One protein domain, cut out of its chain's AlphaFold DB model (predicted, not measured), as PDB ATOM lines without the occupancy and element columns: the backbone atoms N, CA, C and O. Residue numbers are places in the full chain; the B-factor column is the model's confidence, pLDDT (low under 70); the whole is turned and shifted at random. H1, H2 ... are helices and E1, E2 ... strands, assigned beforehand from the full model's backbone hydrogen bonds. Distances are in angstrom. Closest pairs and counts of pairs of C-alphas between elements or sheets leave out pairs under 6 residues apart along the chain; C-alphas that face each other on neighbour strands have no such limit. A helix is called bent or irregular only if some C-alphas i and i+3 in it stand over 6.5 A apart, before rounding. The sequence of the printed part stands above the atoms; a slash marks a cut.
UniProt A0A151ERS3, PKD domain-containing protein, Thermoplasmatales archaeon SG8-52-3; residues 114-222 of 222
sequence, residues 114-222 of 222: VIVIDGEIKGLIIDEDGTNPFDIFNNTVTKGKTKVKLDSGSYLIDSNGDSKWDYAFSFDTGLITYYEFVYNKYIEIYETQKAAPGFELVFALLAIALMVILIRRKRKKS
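Overview. This is residues 114 to 222 of the 222 residues of the protein "PKD domain-containing protein" of Thermoplasmatales archaeon SG8-52-3 (UniProt A0A151ERS3). A compact head, one sheet of E1 to E7 curled like part of a barrel and folded back on itself, has an L-shaped arm of two helices sticking out at residues 184 to 222. H1 leads away from the head, and H2 turns off near its far end. The printed part has 109 residues, with seven named strands in the antiparallel order E1 E2 E3 E4 E5 E6 E7, then two named helices; its class is mixed. It is loose, with a radius of gyration of the C-alphas of 18.2 A, and flat, spanning 49 by 43 by 23 A.

Along the chain. E1, residues 114 to 118, begins at C-alpha 114 (197.320, 240.339, 279.899). E2 is 122 to 126, E3 136 to 139, E4 145 to 151 at 19.2 A, E5 154 to 157, E6 167 to 170 and E7 176 to 178. H1, residues 179 to 194, measures 22.2 A; H2, 199 to 219, measures 30.9 A and ends at C-alpha 219 (230.619, 227.818, 272.650).

Arrangement. The strands form a meander, each the antiparallel neighbour of the one before. In the hairpin E1 and E2, N 115 and O 125 are 2.8 A apart, within hydrogen-bond range. E4 is staggered: residues 145 to 147 pair with E3, N 137 to O 146 at 2.9 A, and 148 to 151 with E5, N 151 to O 154 at 2.8 A. In this folded sheet, bent into two leaves, E1 E2 E3 face E5 E6 E7, with E4 as hinge. H1 only grazes the sheet, with residues 179 to 183. H1 and H2 are close but not clearly touching, closest at C-alphas 193 and 199, 7.2 A, and only just about perpendicular at 70.0 degrees. Every O i to N i+4 pair is within hydrogen-bond range in H1, 16 of 17 in H2.

Size, cuts and confidence. The C-alphas of Thr 142 and Ser 222, the two farthest apart, are 51.7 A apart. The printed part has no cut and no long link. Residues 181 to 190 and 192 to 222 have pLDDT under 70.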
ATOM      1  N   VAL A 114     197.568 238.949 279.503       96.44
ATOM      2  CA  VAL A 114     197.320 240.339 279.899       96.44
ATOM      3  C   VAL A 114     198.134 240.732 281.126       96.44
ATOM      4  O   VAL A 114     198.409 239.910 281.996       96.44
ATOM      5  N   ILE A 115     198.457 242.017 281.229       94.06
ATOM      6  CA  ILE A 115     199.013 242.658 282.422       94.06
ATOM      7  C   ILE A 115     198.080 243.799 282.815       94.06
ATOM      8  O   ILE A 115     197.735 244.644 281.989       94.06
ATOM      9  N   VAL A 116     197.678 243.834 284.083       93.56
ATOM     10  CA  VAL A 116     196.837 244.907 284.622       93.56
ATOM     11  C   VAL A 116     197.703 246.106 284.991       93.56
ATOM     12  O   VAL A 116     198.659 245.975 285.751       93.56
ATOM     13  N   ILE A 117     197.329 247.279 284.487       92.88
ATOM     14  CA  ILE A 117     197.899 248.568 284.871       92.88
ATOM     15  C   ILE A 117     196.848 249.303 285.701       92.88
ATOM     16  O   ILE A 117     195.764 249.608 285.203       92.88
ATOM     17  N   ASP A 118     197.166 249.569 286.968       88.81
ATOM     18  CA  ASP A 118     196.299 250.286 287.912       88.81
ATOM     19  C   ASP A 118     197.089 251.395 288.624       88.81
ATOM     20  O   ASP A 118     197.326 251.357 289.829       88.81
ATOM     21  N   GLY A 119     197.569 252.360 287.836       84.69
ATOM     22  CA  GLY A 119     198.387 253.480 288.303       84.69
ATOM     23  C   GLY A 119     197.889 254.811 287.746       84.69
ATOM     24  O   GLY A 119     196.686 255.079 287.740       84.69
ATOM     25  N   GLU A 120     198.819 255.642 287.262       84.75
ATOM     26  CA  GLU A 120     198.507 256.933 286.620       84.75
ATOM     27  C   GLU A 120     197.583 256.778 285.403       84.75
ATOM     28  O   GLU A 120     196.710 257.612 285.170       84.75
ATOM     29  N   ILE A 121     197.720 255.667 284.675       88.69
ATOM     30  CA  ILE A 121     196.727 255.191 283.711       88.69
ATOM     31  C   ILE A 121     196.131 253.872 284.196       88.69
ATOM     32  O   ILE A 121     196.756 253.133 284.960       88.69
ATOM     33  N   LYS A 122     194.919 253.568 283.726       92.19
ATOM     34  CA  LYS A 122     194.237 252.306 284.016       92.19
ATOM     35  C   LYS A 122     193.935 251.564 282.729       92.19
ATOM     36  O   LYS A 122     193.373 252.131 281.789       92.19
ATOM     37  N   GLY A 123     194.309 250.293 282.683       94.25
ATOM     38  CA  GLY A 123     194.103 249.485 281.496       94.25
ATOM     39  C   GLY A 123     194.744 248.113 281.560       94.25
ATOM     40  O   GLY A 123     195.231 247.681 282.602       94.25
ATOM     41  N   LEU A 124     194.727 247.434 280.420       95.44
ATOM     42  CA  LEU A 124     195.381 246.147 280.221       95.44
ATOM     43  C   LEU A 124     196.430 246.289 279.124       95.44
ATOM     44  O   LEU A 124     196.105 246.777 278.047       95.44
ATOM     45  N   ILE A 125     197.653 245.838 279.373       95.75
ATOM     46  CA  ILE A 125     198.598 245.516 278.302       95.75
ATOM     47  C   ILE A 125     198.279 244.084 277.860       95.75
ATOM     48  O   ILE A 125     198.142 243.212 278.712       95.75
ATOM     49  N   ILE A 126     198.099 243.851 276.564       96.44
ATOM     50  CA  ILE A 126     197.541 242.621 275.988       96.44
ATOM     51  C   ILE A 126     198.512 242.070 274.937       96.44
ATOM     52  O   ILE A 126     199.086 242.847 274.179       96.44
ATOM     53  N   ASP A 127     198.723 240.753 274.946       95.12
ATOM     54  CA  ASP A 127     199.371 239.982 273.877       95.12
ATOM     55  C   ASP A 127     198.243 239.346 273.051       95.12
ATOM     56  O   ASP A 127     197.733 238.275 273.384       95.12
ATOM     57  N   GLU A 128     197.747 240.082 272.049       92.62
ATOM     58  CA  GLU A 128     196.507 239.718 271.347       92.62
ATOM     59  C   GLU A 128     196.668 238.450 270.493       92.62
ATOM     60  O   GLU A 128     195.732 237.650 270.388       92.62
ATOM     61  N   ASP A 129     197.855 238.230 269.926       89.94
ATOM     62  CA  ASP A 129     198.156 237.076 269.078       89.94
ATOM     63  C   ASP A 129     198.827 235.905 269.826       89.94
ATOM     64  O   ASP A 129     198.960 234.805 269.276       89.94
ATOM     65  N   GLY A 130     199.192 236.096 271.099       88.75
ATOM     66  CA  GLY A 130     199.847 235.094 271.941       88.75
ATOM     67  C   GLY A 130     201.288 234.785 271.526       88.75
ATOM     68  O   GLY A 130     201.861 233.781 271.972       88.75
ATOM     69  N   THR A 131     201.883 235.589 270.640       87.44
ATOM     70  CA  THR A 131     203.245 235.360 270.146       87.44
ATOM     71  C   THR A 131     204.298 235.981 271.048       87.44
ATOM     72  O   THR A 131     205.426 235.481 271.081       87.44
ATOM     73  N   ASN A 132     203.915 236.959 271.877       85.31
ATOM     74  CA  ASN A 132     204.811 237.890 272.559       85.31
ATOM     75  C   ASN A 132     205.733 238.651 271.574       85.31
ATOM     76  O   ASN A 132     206.251 238.088 270.607       85.31
ATOM     77  N   PRO A 133     206.088 239.915 271.855       91.25
ATOM     78  CA  PRO A 133     205.755 240.703 273.042       91.25
ATOM     79  C   PRO A 133     204.306 241.214 273.027       91.25
ATOM     80  O   PRO A 133     203.648 241.162 271.998       91.25
ATOM     81  N   PHE A 134     203.836 241.746 274.158       93.06
ATOM     82  CA  PHE A 134     202.544 242.433 274.221       93.06
ATOM     83  C   PHE A 134     202.508 243.617 273.240       93.06
ATOM     84  O   PHE A 134     203.498 244.349 273.109       93.06
ATOM     85  N   ASP A 135     201.371 243.819 272.583       93.50
ATOM     86  CA  ASP A 135     201.228 244.674 271.402       93.50
ATOM     87  C   ASP A 135     200.106 245.718 271.519       93.50
ATOM     88  O   ASP A 135     200.130 246.741 270.823       93.50
ATOM     89  N   ILE A 136     199.169 245.525 272.452       95.31
ATOM     90  CA  ILE A 136     198.009 246.401 272.634       95.31
ATOM     91  C   ILE A 136     197.910 246.913 274.069       95.31
ATOM     92  O   ILE A 136     198.106 246.178 275.032       95.31
ATOM     93  N   PHE A 137     197.517 248.179 274.219       96.12
ATOM     94  CA  PHE A 137     197.008 248.724 275.471       96.12
ATOM     95  C   PHE A 137     195.508 248.965 275.339       96.12
ATOM     96  O   PHE A 137     195.058 249.697 274.464       96.12
ATOM     97  N   ASN A 138     194.716 248.346 276.207       95.75
ATOM     98  CA  ASN A 138     193.292 248.611 276.339       95.75
ATOM     99  C   ASN A 138     193.065 249.558 277.516       95.75
ATOM    100  O   ASN A 138     193.129 249.142 278.675       95.75
ATOM    101  N   ASN A 139     192.792 250.824 277.220       91.75
ATOM    102  CA  ASN A 139     192.521 251.844 278.219       91.75
ATOM    103  C   ASN A 139     191.103 251.655 278.777       91.75
ATOM    104  O   ASN A 139     190.113 251.852 278.072       91.75
ATOM    105  N   THR A 140     190.977 251.298 280.053       89.44
ATOM    106  CA  THR A 140     189.666 251.011 280.661       89.44
ATOM    107  C   THR A 140     188.864 252.271 280.986       89.44
ATOM    108  O   THR A 140     187.652 252.182 281.186       89.44
ATOM    109  N   VAL A 141     189.505 253.446 280.994       86.81
ATOM    110  CA  VAL A 141     188.854 254.744 281.226       86.81
ATOM    111  C   VAL A 141     188.254 255.279 279.929       86.81
ATOM    112  O   VAL A 141     187.071 255.613 279.886       86.81
ATOM    113  N   THR A 142     189.049 255.334 278.859       86.56
ATOM    114  CA  THR A 142     188.601 255.855 277.554       86.56
ATOM    115  C   THR A 142     187.931 254.792 276.684       86.56
ATOM    116  O   THR A 142     187.275 255.137 275.703       86.56
ATOM    117  N   LYS A 143     188.060 253.508 277.051       84.00
ATOM    118  CA  LYS A 143     187.588 252.328 276.302       84.00
ATOM    119  C   LYS A 143     188.232 252.169 274.918       84.00
ATOM    120  O   LYS A 143     187.673 251.491 274.057       84.00
ATOM    121  N   GLY A 144     189.386 252.799 274.695       89.12
ATOM    122  CA  GLY A 144     190.155 252.706 273.455       89.12
ATOM    123  C   GLY A 144     191.264 251.657 273.530       89.12
ATOM    124  O   GLY A 144     191.896 251.494 274.573       89.12
ATOM    125  N   LYS A 145     191.523 250.979 272.404       94.25
ATOM    126  CA  LYS A 145     192.728 250.167 272.197       94.25
ATOM    127  C   LYS A 145     193.779 250.984 271.448       94.25
ATOM    128  O   LYS A 145     193.469 251.588 270.422       94.25
ATOM    129  N   THR A 146     195.008 250.969 271.936       94.81
ATOM    130  CA  THR A 146     196.155 251.694 271.380       94.81
ATOM    131  C   THR A 146     197.394 250.797 271.356       94.81
ATOM    132  O   THR A 146     197.337 249.629 271.745       94.81
ATOM    133  N   LYS A 147     198.512 251.310 270.836       93.75
ATOM    134  CA  LYS A 147     199.722 250.516 270.599       93.75
ATOM    135  C   LYS A 147     200.564 250.359 271.858       93.75
ATOM    136  O   LYS A 147     200.721 251.298 272.640       93.75
ATOM    137  N   VAL A 148     201.191 249.194 271.962       95.31
ATOM    138  CA  VAL A 148     202.276 248.905 272.896       95.31
ATOM    139  C   VAL A 148     203.499 248.432 272.118       95.31
ATOM    140  O   VAL A 148     203.385 247.773 271.086       95.31
ATOM    141  N   LYS A 149     204.693 248.788 272.593       93.06
ATOM    142  CA  LYS A 149     205.954 248.293 272.033       93.06
ATOM    143  C   LYS A 149     206.924 247.941 273.151       93.06
ATOM    144  O   LYS A 149     207.186 248.766 274.018       93.06
ATOM    145  N   LEU A 150     207.539 246.765 273.076       91.56
ATOM    146  CA  LEU A 150     208.704 246.452 273.900       91.56
ATOM    147  C   LEU A 150     209.933 247.220 273.389       91.56
ATOM    148  O   LEU A 150     210.356 247.048 272.244       91.56
ATOM    149  N   ASP A 151     210.528 248.046 274.242       87.19
ATOM    150  CA  ASP A 151     211.770 248.761 273.968       87.19
ATOM    151  C   ASP A 151     212.665 248.760 275.209       87.19
ATOM    152  O   ASP A 151     212.240 249.117 276.306       87.19
ATOM    153  N   SER A 152     213.913 248.318 275.045       82.38
ATOM    154  CA  SER A 152     214.941 248.392 276.095       82.38
ATOM    155  C   SER A 152     214.519 247.807 277.461       82.38
ATOM    156  O   SER A 152     214.949 248.282 278.508       82.38
ATOM    157  N   GLY A 153     213.680 246.760 277.458       83.19
ATOM    158  CA  GLY A 153     213.184 246.086 278.668       83.19
ATOM    159  C   GLY A 153     211.915 246.686 279.286       83.19
ATOM    160  O   GLY A 153     211.446 246.181 280.302       83.19
ATOM    161  N   SER A 154     211.336 247.728 278.683       89.69
ATOM    162  CA  SER A 154     210.063 248.327 279.104       89.69
ATOM    163  C   SER A 154     209.031 248.304 277.980       89.69
ATOM    164  O   SER A 154     209.371 248.359 276.800       89.69
ATOM    165  N   TYR A 155     207.758 248.246 278.344       92.62
ATOM    166  CA  TYR A 155     206.647 248.402 277.414       92.62
ATOM    167  C   TYR A 155     206.274 249.875 277.299       92.62
ATOM    168  O   TYR A 155     205.808 250.478 278.264       92.62
ATOM    169  N   LEU A 156     206.500 250.452 276.124       93.00
ATOM    170  CA  LEU A 156     206.072 251.801 275.778       93.00
ATOM    171  C   LEU A 156     204.593 251.777 275.409       93.00
ATOM    172  O   LEU A 156     204.168 250.915 274.641       93.00
ATOM    173  N   ILE A 157     203.829 252.716 275.956       94.56
ATOM    174  CA  ILE A 157     202.374 252.783 275.842       94.56
ATOM    175  C   ILE A 157     201.999 254.128 275.231       94.56
ATOM    176  O   ILE A 157     202.333 255.181 275.778       94.56
ATOM    177  N   ASP A 158     201.295 254.081 274.107       92.75
ATOM    178  CA  ASP A 158     200.564 255.218 273.549       92.75
ATOM    179  C   ASP A 158     199.196 255.247 274.242       92.75
ATOM    180  O   ASP A 158     198.355 254.396 273.977       92.75
ATOM    181  N   SER A 159     198.975 256.124 275.217       90.12
ATOM    182  CA  SER A 159     197.782 256.057 276.075       90.12
ATOM    183  C   SER A 159     196.554 256.737 275.467       90.12
ATOM    184  O   SER A 159     195.423 256.450 275.882       90.12
ATOM    185  N   ASN A 160     196.776 257.631 274.498       88.62
ATOM    186  CA  ASN A 160     195.765 258.501 273.900       88.62
ATOM    187  C   ASN A 160     195.511 258.216 272.402       88.62
ATOM    188  O   ASN A 160     194.530 258.717 271.851       88.62
ATOM    189  N   GLY A 161     196.329 257.375 271.766       88.12
ATOM    190  CA  GLY A 161     196.203 256.963 270.371       88.12
ATOM    191  C   GLY A 161     196.795 257.947 269.359       88.12
ATOM    192  O   GLY A 161     196.471 257.850 268.173       88.12
ATOM    193  N   ASP A 162     197.629 258.899 269.783       88.75
ATOM    194  CA  ASP A 162     198.228 259.919 268.913       88.75
ATOM    195  C   ASP A 162     199.514 259.449 268.203       88.75
ATOM    196  O   ASP A 162     200.142 260.214 267.463       88.75
ATOM    197  N   SER A 163     199.871 258.168 268.362       87.81
ATOM    198  CA  SER A 163     201.092 257.537 267.846       87.81
ATOM    199  C   SER A 163     202.394 258.043 268.476       87.81
ATOM    200  O   SER A 163     203.470 257.813 267.909       87.81
ATOM    201  N   LYS A 164     202.330 258.683 269.648       88.31
ATOM    202  CA  LYS A 164     203.481 258.973 270.507       88.31
ATOM    203  C   LYS A 164     203.429 258.120 271.770       88.31
ATOM    204  O   LYS A 164     202.382 257.665 272.208       88.31
ATOM    205  N   TRP A 165     204.600 257.868 272.344       90.50
ATOM    206  CA  TRP A 165     204.710 257.115 273.591       90.50
ATOM    207  C   TRP A 165     204.517 258.058 274.774       90.50
ATOM    208  O   TRP A 165     205.306 258.985 274.952       90.50
ATOM    209  N   ASP A 166     203.498 257.793 275.585       88.75
ATOM    210  CA  ASP A 166     203.174 258.586 276.771       88.75
ATOM    211  C   ASP A 166     203.800 257.987 278.033       88.75
ATOM    212  O   ASP A 166     204.302 258.713 278.889       88.75
ATOM    213  N   TYR A 167     203.795 256.655 278.147       91.38
ATOM    214  CA  TYR A 167     204.247 255.948 279.343       91.38
ATOM    215  C   TYR A 167     205.196 254.798 279.018       91.38
ATOM    216  O   TYR A 167     205.157 254.224 277.932       91.38
ATOM    217  N   ALA A 168     206.023 254.436 279.994       91.06
ATOM    218  CA  ALA A 168     206.828 253.225 279.997       91.06
ATOM    219  C   ALA A 168     206.484 252.373 281.225       91.06
ATOM    220  O   ALA A 168     206.536 252.859 282.358       91.06
ATOM    221  N   PHE A 169     206.157 251.103 280.991       89.88
ATOM    222  CA  PHE A 169     205.914 250.097 282.019       89.88
ATOM    223  C   PHE A 169     207.092 249.122 282.117       89.88
ATOM    224  O   PHE A 169     207.481 248.501 281.126       89.88
ATOM    225  N   SER A 170     207.645 248.959 283.317       87.19
ATOM    226  CA  SER A 170     208.741 248.026 283.596       87.19
ATOM    227  C   SER A 170     208.198 246.735 284.200       87.19
ATOM    228  O   SER A 170     207.633 246.748 285.291       87.19
ATOM    229  N   PHE A 171     208.427 245.604 283.526       81.50
ATOM    230  CA  PHE A 171     207.993 244.297 284.031       81.50
ATOM    231  C   PHE A 171     208.731 243.894 285.317       81.50
ATOM    232  O   PHE A 171     208.138 243.293 286.205       81.50
ATOM    233  N   ASP A 172     210.005 244.275 285.441       82.56
ATOM    234  CA  ASP A 172     210.836 243.936 286.604       82.56
ATOM    235  C   ASP A 172     210.361 244.626 287.888       82.56
ATOM    236  O   ASP A 172     210.478 244.070 288.978       82.56
ATOM    237  N   THR A 173     209.849 245.853 287.767       83.50
ATOM    238  CA  THR A 173     209.454 246.675 288.924       83.50
ATOM    239  C   THR A 173     207.944 246.800 289.091       83.50
ATOM    240  O   THR A 173     207.488 247.205 290.158       83.50
ATOM    241  N   GLY A 174     207.164 246.490 288.053       84.25
ATOM    242  CA  GLY A 174     205.727 246.756 288.000       84.25
ATOM    243  C   GLY A 174     205.374 248.247 287.946       84.25
ATOM    244  O   GLY A 174     204.207 248.600 288.102       84.25
ATOM    245  N   LEU A 175     206.357 249.135 287.755       84.25
ATOM    246  CA  LEU A 175     206.146 250.579 287.753       84.25
ATOM    247  C   LEU A 175     205.791 251.093 286.361       84.25
ATOM    248  O   LEU A 175     206.366 250.671 285.355       84.25
ATOM    249  N   ILE A 176     204.889 252.072 286.340       85.44
ATOM    250  CA  ILE A 176     204.582 252.895 285.178       85.44
ATOM    251  C   ILE A 176     205.127 254.308 285.385       85.44
ATOM    252  O   ILE A 176     205.048 254.852 286.484       85.44
ATOM    253  N   THR A 177     205.720 254.884 284.344       85.31
ATOM    254  CA  THR A 177     206.355 256.209 284.391       85.31
ATOM    255  C   THR A 177     206.074 256.991 283.117       85.31
ATOM    256  O   THR A 177     205.913 256.388 282.057       85.31
ATOM    257  N   TYR A 178     206.044 258.322 283.206       84.44
ATOM    258  CA  TYR A 178     205.910 259.181 282.030       84.44
ATOM    259  C   TYR A 178     207.139 259.039 281.119       84.44
ATOM    260  O   TYR A 178     208.278 259.219 281.559       84.44
ATOM    261  N   TYR A 179     206.925 258.706 279.847       77.38
ATOM    262  CA  TYR A 179     208.002 258.362 278.918       77.38
ATOM    263  C   TYR A 179     208.930 259.547 278.647       77.38
ATOM    264  O   TYR A 179     210.150 259.388 278.678       77.38
ATOM    265  N   GLU A 180     208.380 260.748 278.448       71.56
ATOM    266  CA  GLU A 180     209.190 261.948 278.213       71.56
ATOM    267  C   GLU A 180     210.120 262.241 279.401       71.56
ATOM    268  O   GLU A 180     211.278 262.607 279.210       71.56
ATOM    269  N   PHE A 181     209.663 261.997 280.633       60.38
ATOM    270  CA  PHE A 181     210.500 262.131 281.824       60.38
ATOM    271  C   PHE A 181     211.670 261.136 281.807       60.38
ATOM    272  O   PHE A 181     212.809 261.518 282.079       60.38
ATOM    273  N   VAL A 182     211.417 259.874 281.446       60.03
ATOM    274  CA  VAL A 182     212.461 258.843 281.325       60.03
ATOM    275  C   VAL A 182     213.463 259.198 280.226       60.03
ATOM    276  O   VAL A 182     214.671 259.134 280.453       60.03
ATOM    277  N   TYR A 183     212.973 259.611 279.057       64.62
ATOM    278  CA  TYR A 183     213.805 260.000 277.922       64.62
ATOM    279  C   TYR A 183     214.684 261.209 278.256       64.62
ATOM    280  O   TYR A 183     215.899 261.167 278.058       64.62
ATOM    281  N   ASN A 184     214.107 262.257 278.848       60.81
ATOM    282  CA  ASN A 184     214.848 263.457 279.227       60.81
ATOM    283  C   ASN A 184     215.894 263.161 280.310       60.81
ATOM    284  O   ASN A 184     217.025 263.629 280.200       60.81
ATOM    285  N   LYS A 185     215.573 262.317 281.300       66.50
ATOM    286  CA  LYS A 185     216.538 261.877 282.320       66.50
ATOM    287  C   LYS A 185     217.674 261.039 281.727       66.50
ATOM    288  O   LYS A 185     218.822 261.176 282.144       66.50
ATOM    289  N   TYR A 186     217.379 260.177 280.752       65.06
ATOM    290  CA  TYR A 186     218.406 259.434 280.021       65.06
ATOM    291  C   TYR A 186     219.355 260.383 279.277       65.06
ATOM    292  O   TYR A 186     220.570 260.242 279.402       65.06
ATOM    293  N   ILE A 187     218.811 261.366 278.552       68.56
ATOM    294  CA  ILE A 187     219.609 262.374 277.842       68.56
ATOM    295  C   ILE A 187     220.449 263.199 278.822       68.56
ATOM    296  O   ILE A 187     221.635 263.395 278.572       68.56
ATOM    297  N   GLU A 188     219.893 263.617 279.960       68.88
ATOM    298  CA  GLU A 188     220.632 264.341 281.001       68.88
ATOM    299  C   GLU A 188     221.830 263.530 281.518       68.88
ATOM    300  O   GLU A 188     222.953 264.039 281.561       68.88
ATOM    301  N   ILE A 189     221.625 262.251 281.858       66.38
ATOM    302  CA  ILE A 189     222.706 261.355 282.295       66.38
ATOM    303  C   ILE A 189     223.742 261.188 281.179       66.38
ATOM    304  O   ILE A 189     224.941 261.270 281.441       66.38
ATOM    305  N   TYR A 190     223.295 260.964 279.944       65.62
ATOM    306  CA  TYR A 190     224.173 260.777 278.796       65.62
ATOM    307  C   TYR A 190     225.043 262.012 278.533       65.62
ATOM    308  O   TYR A 190     226.259 261.877 278.426       65.62
ATOM    309  N   GLU A 191     224.460 263.211 278.491       71.19
ATOM    310  CA  GLU A 191     225.204 264.457 278.279       71.19
ATOM    311  C   GLU A 191     226.144 264.763 279.456       71.19
ATOM    312  O   GLU A 191     227.295 265.152 279.245       71.19
ATOM    313  N   THR A 192     225.716 264.488 280.694       66.06
ATOM    314  CA  THR A 192     226.564 264.639 281.889       66.06
ATOM    315  C   THR A 192     227.777 263.706 281.843       66.06
ATOM    316  O   THR A 192     228.884 264.106 282.202       66.06
ATOM    317  N   GLN A 193     227.600 262.462 281.392       61.34
ATOM    318  CA  GLN A 193     228.692 261.491 281.342       61.34
ATOM    319  C   GLN A 193     229.581 261.629 280.097       61.34
ATOM    320  O   GLN A 193     230.791 261.429 280.191       61.34
ATOM    321  N   LYS A 194     229.029 262.044 278.950       64.06
ATOM    322  CA  LYS A 194     229.788 262.347 277.724       64.06
ATOM    323  C   LYS A 194     230.771 263.506 277.916       64.06
ATOM    324  O   LYS A 194     231.808 263.540 277.258       64.06
ATOM    325  N   ALA A 195     230.478 264.430 278.830       61.34
ATOM    326  CA  ALA A 195     231.377 265.522 279.198       61.34
ATOM    327  C   ALA A 195     232.607 265.074 280.026       61.34
ATOM    328  O   ALA A 195     233.517 265.879 280.242       61.34
ATOM    329  N   ALA A 196     232.677 263.815 280.482       60.38
ATOM    330  CA  ALA A 196     233.827 263.286 281.214       60.38
ATOM    331  C   ALA A 196     234.943 262.802 280.252       60.38
ATOM    332  O   ALA A 196     234.680 261.990 279.359       60.38
ATOM    333  N   PRO A 197     236.212 263.233 280.419       65.56
ATOM    334  CA  PRO A 197     237.316 262.765 279.579       65.56
ATOM    335  C   PRO A 197     237.490 261.235 279.650       65.56
ATOM    336  O   PRO A 197     237.638 260.681 280.737       65.56
ATOM    337  N   GLY A 198     237.514 260.551 278.497       63.25
ATOM    338  CA  GLY A 198     237.747 259.096 278.392       63.25
ATOM    339  C   GLY A 198     236.504 258.217 278.168       63.25
ATOM    340  O   GLY A 198     236.620 256.992 278.140       63.25
ATOM    341  N   PHE A 199     235.326 258.814 277.970       59.44
ATOM    342  CA  PHE A 199     234.036 258.118 277.857       59.44
ATOM    343  C   PHE A 199     233.924 257.113 276.687       59.44
ATOM    344  O   PHE A 199     233.275 256.074 276.815       59.44
ATOM    345  N   GLU A 200     234.624 257.347 275.572       59.91
ATOM    346  CA  GLU A 200     234.641 256.435 274.412       59.91
ATOM    347  C   GLU A 200     235.233 255.052 274.742       59.91
ATOM    348  O   GLU A 200     234.788 254.029 274.213       59.91
ATOM    349  N   LEU A 201     236.193 254.985 275.672       53.25
ATOM    350  CA  LEU A 201     236.834 253.729 276.073       53.25
ATOM    351  C   LEU A 201     235.921 252.866 276.949       53.25
ATOM    352  O   LEU A 201     236.012 251.641 276.897       53.25
ATOM    353  N   VAL A 202     235.011 253.472 277.717       58.44
ATOM    354  CA  VAL A 202     234.088 252.740 278.598       58.44
ATOM    355  C   VAL A 202     233.046 251.985 277.773       58.44
ATOM    356  O   VAL A 202     232.817 250.800 278.016       58.44
ATOM    357  N   PHE A 203     232.487 252.616 276.735       57.31
ATOM    358  CA  PHE A 203     231.576 251.939 275.807       57.31
ATOM    359  C   PHE A 203     232.285 250.894 274.938       57.31
ATOM    360  O   PHE A 203     231.734 249.812 274.740       57.31
ATOM    361  N   ALA A 204     233.520 251.149 274.488       52.34
ATOM    362  CA  ALA A 204     234.312 250.143 273.780       52.34
ATOM    363  C   ALA A 204     234.596 248.915 274.667       52.34
ATOM    364  O   ALA A 204     234.426 247.779 274.224       52.34
ATOM    365  N   LEU A 205     234.950 249.118 275.941       51.66
ATOM    366  CA  LEU A 205     235.202 248.033 276.893       51.66
ATOM    367  C   LEU A 205     233.924 247.270 277.269       51.66
ATOM    368  O   LEU A 205     233.961 246.041 277.338       51.66
ATOM    369  N   LEU A 206     232.788 247.954 277.451       57.16
ATOM    370  CA  LEU A 206     231.493 247.316 277.718       57.16
ATOM    371  C   LEU A 206     230.978 246.526 276.506       57.16
ATOM    372  O   LEU A 206     230.502 245.401 276.668       57.16
ATOM    373  N   ALA A 207     231.141 247.052 275.288       52.41
ATOM    374  CA  ALA A 207     230.791 246.351 274.053       52.41
ATOM    375  C   ALA A 207     231.687 245.121 273.818       52.41
ATOM    376  O   ALA A 207     231.188 244.055 273.451       52.41
ATOM    377  N   ILE A 208     232.994 245.226 274.097       52.00
ATOM    378  CA  ILE A 208     233.930 244.094 274.044       52.00
ATOM    379  C   ILE A 208     233.573 243.051 275.113       52.00
ATOM    380  O   ILE A 208     233.519 241.860 274.806       52.00
ATOM    381  N   ALA A 209     233.263 243.464 276.345       47.34
ATOM    382  CA  ALA A 209     232.862 242.554 277.417       47.34
ATOM    383  C   ALA A 209     231.559 241.807 277.082       47.34
ATOM    384  O   ALA A 209     231.494 240.585 277.236       47.34
ATOM    385  N   LEU A 210     230.554 242.506 276.543       50.56
ATOM    386  CA  LEU A 210     229.301 241.908 276.073       50.56
ATOM    387  C   LEU A 210     229.535 240.935 274.910       50.56
ATOM    388  O   LEU A 210     229.032 239.811 274.954       50.56
ATOM    389  N   MET A 211     230.364 241.290 273.919       50.50
ATOM    390  CA  MET A 211     230.734 240.367 272.839       50.50
ATOM    391  C   MET A 211     231.460 239.120 273.361       50.50
ATOM    392  O   MET A 211     231.139 238.005 272.949       50.50
ATOM    393  N   VAL A 212     232.388 239.263 274.312       48.03
ATOM    394  CA  VAL A 212     233.108 238.131 274.922       48.03
ATOM    395  C   VAL A 212     232.154 237.215 275.703       48.03
ATOM    396  O   VAL A 212     232.273 235.988 275.618       48.03
ATOM    397  N   ILE A 213     231.176 237.777 276.421       52.75
ATOM    398  CA  ILE A 213     230.142 237.015 277.139       52.75
ATOM    399  C   ILE A 213     229.250 236.240 276.156       52.75
ATOM    400  O   ILE A 213     228.975 235.055 276.372       52.75
ATOM    401  N   LEU A 214     228.847 236.867 275.049       44.47
ATOM    402  CA  LEU A 214     228.022 236.240 274.013       44.47
ATOM    403  C   LEU A 214     228.770 235.117 273.274       44.47
ATOM    404  O   LEU A 214     228.217 234.030 273.081       44.47
ATOM    405  N   ILE A 215     230.050 235.313 272.943       50.62
ATOM    406  CA  ILE A 215     230.895 234.294 272.296       50.62
ATOM    407  C   ILE A 215     231.109 233.084 273.222       50.62
ATOM    408  O   ILE A 215     231.013 231.935 272.780       50.62
ATOM    409  N   ARG A 216     231.340 233.309 274.522       43.72
ATOM    410  CA  ARG A 216     231.488 232.226 275.514       43.72
ATOM    411  C   ARG A 216     230.191 231.442 275.732       43.72
ATOM    412  O   ARG A 216     230.247 230.228 275.913       43.72
ATOM    413  N   ARG A 217     229.028 232.101 275.672       46.22
ATOM    414  CA  ARG A 217     227.711 231.441 275.749       46.22
ATOM    415  C   ARG A 217     227.398 230.594 274.515       46.22
ATOM    416  O   ARG A 217     226.791 229.537 274.661       46.22
ATOM    417  N   LYS A 218     227.851 231.006 273.327       45.09
ATOM    418  CA  LYS A 218     227.652 230.251 272.078       45.09
ATOM    419  C   LYS A 218     228.507 228.977 272.013       45.09
ATOM    420  O   LYS A 218     228.042 227.968 271.504       45.09
ATOM    421  N   ARG A 219     229.715 228.990 272.595       43.03
ATOM    422  CA  ARG A 219     230.619 227.818 272.650       43.03
ATOM    423  C   ARG A 219     230.261 226.764 273.705       43.03
ATOM    424  O   ARG A 219     230.737 225.650 273.595       43.03
ATOM    425  N   LYS A 220     229.440 227.091 274.711       43.25
ATOM    426  CA  LYS A 220     228.931 226.118 275.704       43.25
ATOM    427  C   LYS A 220     227.657 225.382 275.257       43.25
ATOM    428  O   LYS A 220     227.153 224.553 276.004       43.25
ATOM    429  N   LYS A 221     227.107 225.730 274.089       44.56
ATOM    430  CA  LYS A 221     225.892 225.133 273.502       44.56
ATOM    431  C   LYS A 221     226.180 224.272 272.256       44.56
ATOM    432  O   LYS A 221     225.242 223.915 271.553       44.56
ATOM    433  N   SER A 222     227.450 223.971 271.989       41.81
ATOM    434  CA  SER A 222     227.931 222.995 271.002       41.81
ATOM    435  C   SER A 222     228.792 221.969 271.715       41.81
ATOM    436  O   SER A 222     228.952 220.886 271.118       41.81
TER     437      SER A 222